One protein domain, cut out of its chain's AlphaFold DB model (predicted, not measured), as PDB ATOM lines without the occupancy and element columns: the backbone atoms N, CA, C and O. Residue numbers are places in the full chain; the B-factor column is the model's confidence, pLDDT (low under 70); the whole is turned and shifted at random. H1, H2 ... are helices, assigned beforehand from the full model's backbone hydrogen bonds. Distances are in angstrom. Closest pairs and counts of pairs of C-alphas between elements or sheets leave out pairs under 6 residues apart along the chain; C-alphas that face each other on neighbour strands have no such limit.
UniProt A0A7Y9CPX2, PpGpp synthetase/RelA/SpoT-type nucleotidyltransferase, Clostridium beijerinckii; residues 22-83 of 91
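What this domain is: This is residues 22 to 83 of the 91 residues of the protein "PpGpp synthetase/RelA/SpoT-type nucleotidyltransferase" of Clostridium beijerinckii (UniProt A0A7Y9CPX2). One long helix, H1, makes the length of a rod; after it an extended stretch, residues 60 to 74, folds back beside it, and the printed part ends in a short crosswise helix, H2. Residues 22 to 27 of H1 and 76 to 83 of H2 stick out. The printed part has 62 residues, all helix in class, with two named helices and no named strand. It is extended, with a radius of gyration of the C-alphas of 17.3 A and spans of 57 by 20 by 12 A.

How they stand to each other: Look at H1, residues 22 to 59, and H2, residues 75 to 83: they are close but not clearly touching, their closest C-alphas, Met 31 and Pro 75, 7.9 A apart. Their lines are about perpendicular, at 81 degrees. In both, every O i to N i+4 pair is within hydrogen-bond range.

Where its parts are: Find C-alpha 22 at (-5.798, 26.940, 21.925); H1 runs 55.7 A to C-alpha 59. H2 runs 12.5 A to C-alpha 83 at (17.118, 29.149, 30.704).

The domain as a whole: The C-alphas farthest apart, Glu 22 and Lys 61, are 58.4 A apart. The link is long, 15 residues. The printed part has no cut, and no printed residue is under 70 in pLDDT.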
ATOM      1  N   GLU A  22      -5.866  25.721  22.739       83.56
ATOM      2  CA  GLU A  22      -5.798  26.940  21.925       83.56
ATOM      3  C   GLU A  22      -4.561  27.802  22.241       83.56
ATOM      4  O   GLU A  22      -3.873  28.266  21.339       83.56
ATOM      5  N   LEU A  23      -4.196  27.944  23.521       83.25
ATOM      6  CA  LEU A  23      -3.014  28.712  23.934       83.25
ATOM      7  C   LEU A  23      -1.705  28.019  23.520       83.25
ATOM      8  O   LEU A  23      -0.700  28.676  23.254       83.25
ATOM      9  N   VAL A  24      -1.686  26.683  23.495       83.81
ATOM     10  CA  VAL A  24      -0.522  25.928  23.002       83.81
ATOM     11  C   VAL A  24      -0.351  26.147  21.502       83.81
ATOM     12  O   VAL A  24       0.776  26.321  21.041       83.81
ATOM     13  N   GLU A  25      -1.456  26.141  20.761       86.38
ATOM     14  CA  GLU A  25      -1.469  26.344  19.314       86.38
ATOM     15  C   GLU A  25      -0.950  27.740  18.944       86.38
ATOM     16  O   GLU A  25       0.017  27.834  18.187       86.38
ATOM     17  N   GLU A  26      -1.453  28.794  19.594       87.50
ATOM     18  CA  GLU A  26      -0.985  30.180  19.410       87.50
ATOM     19  C   GLU A  26       0.536  30.311  19.633       87.50
ATOM     20  O   GLU A  26       1.269  30.830  18.790       87.50
ATOM     21  N   ARG A  27       1.062  29.753  20.732       86.44
ATOM     22  CA  ARG A  27       2.509  29.794  21.032       86.44
ATOM     23  C   ARG A  27       3.357  29.037  20.010       86.44
ATOM     24  O   ARG A  27       4.512  29.397  19.765       86.44
ATOM     25  N   ILE A  28       2.825  27.953  19.446       88.50
ATOM     26  CA  ILE A  28       3.501  27.203  18.383       88.50
ATOM     27  C   ILE A  28       3.534  28.034  17.098       88.50
ATOM     28  O   ILE A  28       4.573  28.055  16.427       88.50
ATOM     29  N   GLU A  29       2.445  28.725  16.767       91.06
ATOM     30  CA  GLU A  29       2.373  29.625  15.614       91.06
ATOM     31  C   GLU A  29       3.376  30.777  15.732       91.06
ATOM     32  O   GLU A  29       4.241  30.898  14.860       91.06
ATOM     33  N   GLU A  30       3.381  31.517  16.845       90.69
ATOM     34  CA  GLU A  30       4.342  32.607  17.107       90.69
ATOM     35  C   GLU A  30       5.802  32.143  16.940       90.69
ATOM     36  O   GLU A  30       6.657  32.801  16.325       90.69
ATOM     37  N   MET A  31       6.113  30.952  17.461       91.06
ATOM     38  CA  MET A  31       7.451  30.383  17.343       91.06
ATOM     39  C   MET A  31       7.778  29.977  15.902       91.06
ATOM     40  O   MET A  31       8.915  30.159  15.450       91.06
ATOM     41  N   ASN A  32       6.811  29.443  15.157       93.00
ATOM     42  CA  ASN A  32       6.991  29.096  13.749       93.00
ATOM     43  C   ASN A  32       7.229  30.334  12.882       93.00
ATOM     44  O   ASN A  32       8.130  30.300  12.035       93.00
ATOM     45  N   GLU A  33       6.494  31.419  13.118       95.00
ATOM     46  CA  GLU A  33       6.696  32.704  12.447       95.00
ATOM     47  C   GLU A  33       8.102  33.243  12.707       95.00
ATOM     48  O   GLU A  33       8.853  33.546  11.774       95.00
ATOM     49  N   THR A  34       8.523  33.249  13.971       93.88
ATOM     50  CA  THR A  34       9.875  33.665  14.352       93.88
ATOM     51  C   THR A  34      10.933  32.829  13.626       93.88
ATOM     52  O   THR A  34      11.852  33.364  12.997       93.88
ATOM     53  N   LEU A  35      10.807  31.498  13.637       95.19
ATOM     54  CA  LEU A  35      11.737  30.608  12.932       95.19
ATOM     55  C   LEU A  35      11.743  30.837  11.421       95.19
ATOM     56  O   LEU A  35      12.804  30.711  10.799       95.19
ATOM     57  N   LEU A  36      10.592  31.141  10.822       96.50
ATOM     58  CA  LEU A  36      10.490  31.485   9.409       96.50
ATOM     59  C   LEU A  36      11.319  32.734   9.099       96.50
ATOM     60  O   LEU A  36      12.126  32.688   8.171       96.50
ATOM     61  N   VAL A  37      11.213  33.791   9.909       97.12
ATOM     62  CA  VAL A  37      12.025  35.010   9.748       97.12
ATOM     63  C   VAL A  37      13.520  34.680   9.770       97.12
ATOM     64  O   VAL A  37      14.256  35.069   8.859       97.12
ATOM     65  N   TYR A  38      13.985  33.884  10.739       97.31
ATOM     66  CA  TYR A  38      15.397  33.487  10.805       97.31
ATOM     67  C   TYR A  38      15.835  32.613   9.620       97.31
ATOM     68  O   TYR A  38      16.954  32.768   9.122       97.31
ATOM     69  N   ARG A  39      14.976  31.701   9.143       97.50
ATOM     70  CA  ARG A  39      15.247  30.899   7.935       97.50
ATOM     71  C   ARG A  39      15.402  31.795   6.709       97.50
ATOM     72  O   ARG A  39      16.351  31.603   5.946       97.50
ATOM     73  N   SER A  40      14.515  32.774   6.546       98.06
ATOM     74  CA  SER A  40      14.557  33.748   5.454       98.06
ATOM     75  C   SER A  40      15.828  34.593   5.509       98.06
ATOM     76  O   SER A  40      16.561  34.647   4.523       98.06
ATOM     77  N   ALA A  41      16.176  35.134   6.679       98.25
ATOM     78  CA  ALA A  41      17.399  35.918   6.866       98.25
ATOM     79  C   ALA A  41      18.668  35.115   6.524       98.25
ATOM     80  O   ALA A  41      19.564  35.601   5.832       98.25
ATOM     81  N   ILE A  42      18.739  33.852   6.958       98.19
ATOM     82  CA  ILE A  42      19.853  32.960   6.606       98.19
ATOM     83  C   ILE A  42      19.920  32.732   5.096       98.19
ATOM     84  O   ILE A  42      21.019  32.721   4.543       98.19
ATOM     85  N   LYS A  43      18.775  32.552   4.428       98.19
ATOM     86  CA  LYS A  43      18.723  32.362   2.975       98.19
ATOM     87  C   LYS A  43      19.252  33.592   2.239       98.19
ATOM     88  O   LYS A  43      20.083  33.433   1.354       98.19
ATOM     89  N   GLU A  44      18.849  34.794   2.643       98.44
ATOM     90  CA  GLU A  44      19.346  36.037   2.042       98.44
ATOM     91  C   GLU A  44      20.862  36.186   2.173       98.44
ATOM     92  O   GLU A  44      21.554  36.462   1.190       98.44
ATOM     93  N   VAL A  45      21.393  35.989   3.383       98.00
ATOM     94  CA  VAL A  45      22.837  36.088   3.629       98.00
ATOM     95  C   VAL A  45      23.584  35.006   2.859       98.00
ATOM     96  O   VAL A  45      24.607  35.296   2.244       98.00
ATOM     97  N   LYS A  46      23.059  33.777   2.839       97.62
ATOM     98  CA  LYS A  46      23.651  32.672   2.088       97.62
ATOM     99  C   LYS A  46      23.733  32.991   0.599       97.62
ATOM    100  O   LYS A  46      24.811  32.881   0.038       97.62
ATOM    101  N   THR A  47      22.650  33.468  -0.010       97.94
ATOM    102  CA  THR A  47      22.658  33.853  -1.427       97.94
ATOM    103  C   THR A  47      23.691  34.939  -1.714       97.94
ATOM    104  O   THR A  47      24.422  34.837  -2.695       97.94
ATOM    105  N   LYS A  48      23.814  35.955  -0.850       98.06
ATOM    106  CA  LYS A  48      24.848  36.995  -1.005       98.06
ATOM    107  C   LYS A  48      26.262  36.412  -0.952       98.06
ATOM    108  O   LYS A  48      27.119  36.822  -1.729       98.06
ATOM    109  N   LEU A  49      26.505  35.470  -0.041       97.50
ATOM    110  CA  LEU A  49      27.803  34.813   0.084       97.50
ATOM    111  C   LEU A  49      28.088  33.859  -1.082       97.50
ATOM    112  O   LEU A  49      29.228  33.807  -1.524       97.50
ATOM    113  N   ASP A  50      27.080  33.157  -1.600       96.38
ATOM    114  CA  ASP A  50      27.215  32.279  -2.770       96.38
ATOM    115  C   ASP A  50      27.568  33.100  -4.027       96.38
ATOM    116  O   ASP A  50      28.476  32.745  -4.773       96.38
ATOM    117  N   ILE A  51      26.936  34.266  -4.220       96.44
ATOM    118  CA  ILE A  51      27.302  35.192  -5.308       96.44
ATOM    119  C   ILE A  51      28.756  35.659  -5.152       96.44
ATOM    120  O   ILE A  51      29.522  35.662  -6.116       96.44
ATOM    121  N   LEU A  52      29.157  36.034  -3.934       95.56
ATOM    122  CA  LEU A  52      30.525  36.468  -3.655       95.56
ATOM    123  C   LEU A  52      31.548  35.350  -3.913       95.56
ATOM    124  O   LEU A  52      32.628  35.617  -4.440       95.56
ATOM    125  N   ASP A  53      31.213  34.116  -3.544       95.19
ATOM    126  CA  ASP A  53      32.016  32.920  -3.792       95.19
ATOM    127  C   ASP A  53      32.294  32.744  -5.292       95.19
ATOM    128  O   ASP A  53      33.451  32.620  -5.709       95.19
ATOM    129  N   ASP A  54      31.255  32.834  -6.121       93.69
ATOM    130  CA  ASP A  54      31.384  32.706  -7.573       93.69
ATOM    131  C   ASP A  54      32.174  33.864  -8.200       93.69
ATOM    132  O   ASP A  54      33.039  33.643  -9.055       93.69
ATOM    133  N   GLU A  55      31.975  35.096  -7.725       94.62
ATOM    134  CA  GLU A  55      32.777  36.238  -8.170       94.62
ATOM    135  C   GLU A  55      34.271  36.072  -7.855       94.62
ATOM    136  O   GLU A  55      35.131  36.420  -8.676       94.62
ATOM    137  N   LEU A  56      34.601  35.555  -6.668       94.56
ATOM    138  CA  LEU A  56      35.984  35.378  -6.223       94.56
ATOM    139  C   LEU A  56      36.705  34.275  -7.002       94.56
ATOM    140  O   LEU A  56      37.897  34.439  -7.277       94.56
ATOM    141  N   LYS A  57      36.001  33.209  -7.406       91.69
ATOM    142  CA  LYS A  57      36.559  32.149  -8.271       91.69
ATOM    143  C   LYS A  57      37.010  32.681  -9.631       91.69
ATOM    144  O   LYS A  57      37.997  32.192 -10.169       91.69
ATOM    145  N   ILE A  58      36.305  33.671 -10.179       91.75
ATOM    146  CA  ILE A  58      36.624  34.256 -11.491       91.75
ATOM    147  C   ILE A  58      37.699  35.339 -11.357       91.75
ATOM    148  O   ILE A  58      38.669  35.367 -12.114       91.75
ATOM    149  N   LYS A  59      37.530  36.261 -10.401       91.31
ATOM    150  CA  LYS A  59      38.363  37.472 -10.299       91.31
ATOM    151  C   LYS A  59      39.736  37.219  -9.673       91.31
ATOM    152  O   LYS A  59      40.626  38.057  -9.818       91.31
ATOM    153  N   ARG A  60      39.920  36.130  -8.919       87.00
ATOM    154  CA  ARG A  60      41.148  35.880  -8.148       87.00
ATOM    155  C   ARG A  60      41.707  34.488  -8.417       87.00
ATOM    156  O   ARG A  60      40.978  33.536  -8.634       87.00
ATOM    157  N   LYS A  61      43.034  34.359  -8.306       81.88
ATOM    158  CA  LYS A  61      43.741  33.071  -8.452       81.88
ATOM    159  C   LYS A  61      43.432  32.066  -7.334       81.88
ATOM    160  O   LYS A  61      43.651  30.876  -7.513       81.88
ATOM    161  N   ARG A  62      42.977  32.541  -6.169       87.06
ATOM    162  CA  ARG A  62      42.594  31.714  -5.019       87.06
ATOM    163  C   ARG A  62      41.319  32.268  -4.399       87.06
ATOM    164  O   ARG A  62      41.249  33.461  -4.100       87.06
ATOM    165  N   ASN A  63      40.366  31.377  -4.154       90.69
ATOM    166  CA  ASN A  63      39.145  31.682  -3.432       90.69
ATOM    167  C   ASN A  63      39.323  31.386  -1.926       90.69
ATOM    168  O   ASN A  63      39.743  30.278  -1.588       90.69
ATOM    169  N   PRO A  64      39.079  32.351  -1.018       93.12
ATOM    170  CA  PRO A  64      39.125  32.115   0.426       93.12
ATOM    171  C   PRO A  64      37.939  31.302   0.968       93.12
ATOM    172  O   PRO A  64      38.026  30.808   2.090       93.12
ATOM    173  N   ILE A  65      36.839  31.184   0.221       93.00
ATOM    174  CA  ILE A  65      35.667  30.406   0.627       93.00
ATOM    175  C   ILE A  65      35.850  28.966   0.127       93.00
ATOM    176  O   ILE A  65      35.950  28.725  -1.072       93.00
ATOM    177  N   GLU A  66      35.919  28.008   1.055       91.25
ATOM    178  CA  GLU A  66      36.031  26.576   0.730       91.25
ATOM    179  C   GLU A  66      34.673  25.870   0.795       91.25
ATOM    180  O   GLU A  66      34.288  25.154  -0.126       91.25
ATOM    181  N   TYR A  67      33.928  26.074   1.884       93.38
ATOM    182  CA  TYR A  67      32.573  25.561   2.044       93.38
ATOM    183  C   TYR A  67      31.776  26.420   3.026       93.38
ATOM    184  O   TYR A  67      32.325  27.022   3.950       93.38
ATOM    185  N   MET A  68      30.451  26.417   2.879       93.69
ATOM    186  CA  MET A  68      29.535  27.084   3.803       93.69
ATOM    187  C   MET A  68      28.449  26.134   4.294       93.69
ATOM    188  O   MET A  68      27.845  25.380   3.530       93.69
ATOM    189  N   LYS A  69      28.167  26.199   5.598       95.81
ATOM    190  CA  LYS A  69      27.067  25.478   6.243       95.81
ATOM    191  C   LYS A  69      26.184  26.474   6.974       95.81
ATOM    192  O   LYS A  69      26.673  27.396   7.617       95.81
ATOM    193  N   SER A  70      24.882  26.251   6.907       96.38
ATOM    194  CA  SER A  70      23.881  27.074   7.575       96.38
ATOM    195  C   SER A  70      22.949  26.185   8.384       96.38
ATOM    196  O   SER A  70      22.627  25.075   7.962       96.38
ATOM    197  N   ARG A  71      22.492  26.670   9.539       95.50
ATOM    198  CA  ARG A  71      21.475  25.988  10.344       95.50
ATOM    199  C   ARG A  71      20.614  26.986  11.094       95.50
ATOM    200  O   ARG A  71      21.098  28.036  11.502       95.50
ATOM    201  N   VAL A  72      19.381  26.584  11.375       96.25
ATOM    202  CA  VAL A  72      18.536  27.236  12.380       96.25
ATOM    203  C   VAL A  72      18.620  26.438  13.678       96.25
ATOM    204  O   VAL A  72      18.892  25.230  13.687       96.25
ATOM    205  N   LYS A  73      18.506  27.118  14.814       95.19
ATOM    206  CA  LYS A  73      18.500  26.454  16.117       95.19
ATOM    207  C   LYS A  73      17.125  25.821  16.343       95.19
ATOM    208  O   LYS A  73      16.120  26.390  15.946       95.19
ATOM    209  N   THR A  74      17.090  24.624  16.923       94.19
ATOM    210  CA  THR A  74      15.820  23.953  17.226       94.19
ATOM    211  C   THR A  74      15.132  24.647  18.405       94.19
ATOM    212  O   THR A  74      15.851  25.128  19.288       94.19
ATOM    213  N   PRO A  75      13.787  24.664  18.464       92.12
ATOM    214  CA  PRO A  75      13.027  25.270  19.562       92.12
ATOM    215  C   PRO A  75      13.512  24.849  20.949       92.12
ATOM    216  O   PRO A  75      13.933  25.692  21.735       92.12
ATOM    217  N   SER A  76      13.591  23.540  21.214       91.19
ATOM    218  CA  SER A  76      14.076  23.010  22.499       91.19
ATOM    219  C   SER A  76      15.458  23.568  22.860       91.19
ATOM    220  O   SER A  76      15.659  24.100  23.946       91.19
ATOM    221  N   SER A  77      16.393  23.577  21.908       94.75
ATOM    222  CA  SER A  77      17.725  24.119  22.152       94.75
ATOM    223  C   SER A  77      17.742  25.635  22.373       94.75
ATOM    224  O   SER A  77      18.704  26.133  22.969       94.75
ATOM    225  N   ILE A  78      16.785  26.389  21.812       93.00
ATOM    226  CA  ILE A  78      16.614  27.832  22.059       93.00
ATOM    227  C   ILE A  78      16.175  28.028  23.510       93.00
ATOM    228  O   ILE A  78      16.860  28.748  24.234       93.00
ATOM    229  N   MET A  79      15.143  27.302  23.945       90.38
ATOM    230  CA  MET A  79      14.617  27.355  25.314       90.38
ATOM    231  C   MET A  79      15.683  26.989  26.352       90.38
ATOM    232  O   MET A  79      15.928  27.753  27.286       90.38
ATOM    233  N   ASP A  80      16.433  25.905  26.128       93.38
ATOM    234  CA  ASP A  80      17.544  25.513  27.008       93.38
ATOM    235  C   ASP A  80      18.602  26.617  27.131       93.38
ATOM    236  O   ASP A  80      19.204  26.834  28.188       93.38
ATOM    237  N   LYS A  81      18.854  27.337  26.030       94.06
ATOM    238  CA  LYS A  81      19.836  28.422  25.997       94.06
ATOM    239  C   LYS A  81      19.326  29.664  26.728       94.06
ATOM    240  O   LYS A  81      20.151  30.314  27.366       94.06
ATOM    241  N   LEU A  82      18.034  29.981  26.637       93.44
ATOM    242  CA  LEU A  82      17.411  31.079  27.388       93.44
ATOM    243  C   LEU A  82      17.480  30.797  28.889       93.44
ATOM    244  O   LEU A  82      18.066  31.591  29.625       93.44
ATOM    245  N   LYS A  83      17.049  29.599  29.308       92.62
ATOM    246  CA  LYS A  83      17.118  29.149  30.704       92.62
ATOM    247  C   LYS A  83      18.542  29.210  31.259       92.62
ATOM    248  O   LYS A  83      18.767  29.785  32.318       92.62
TER     249      LYS A  83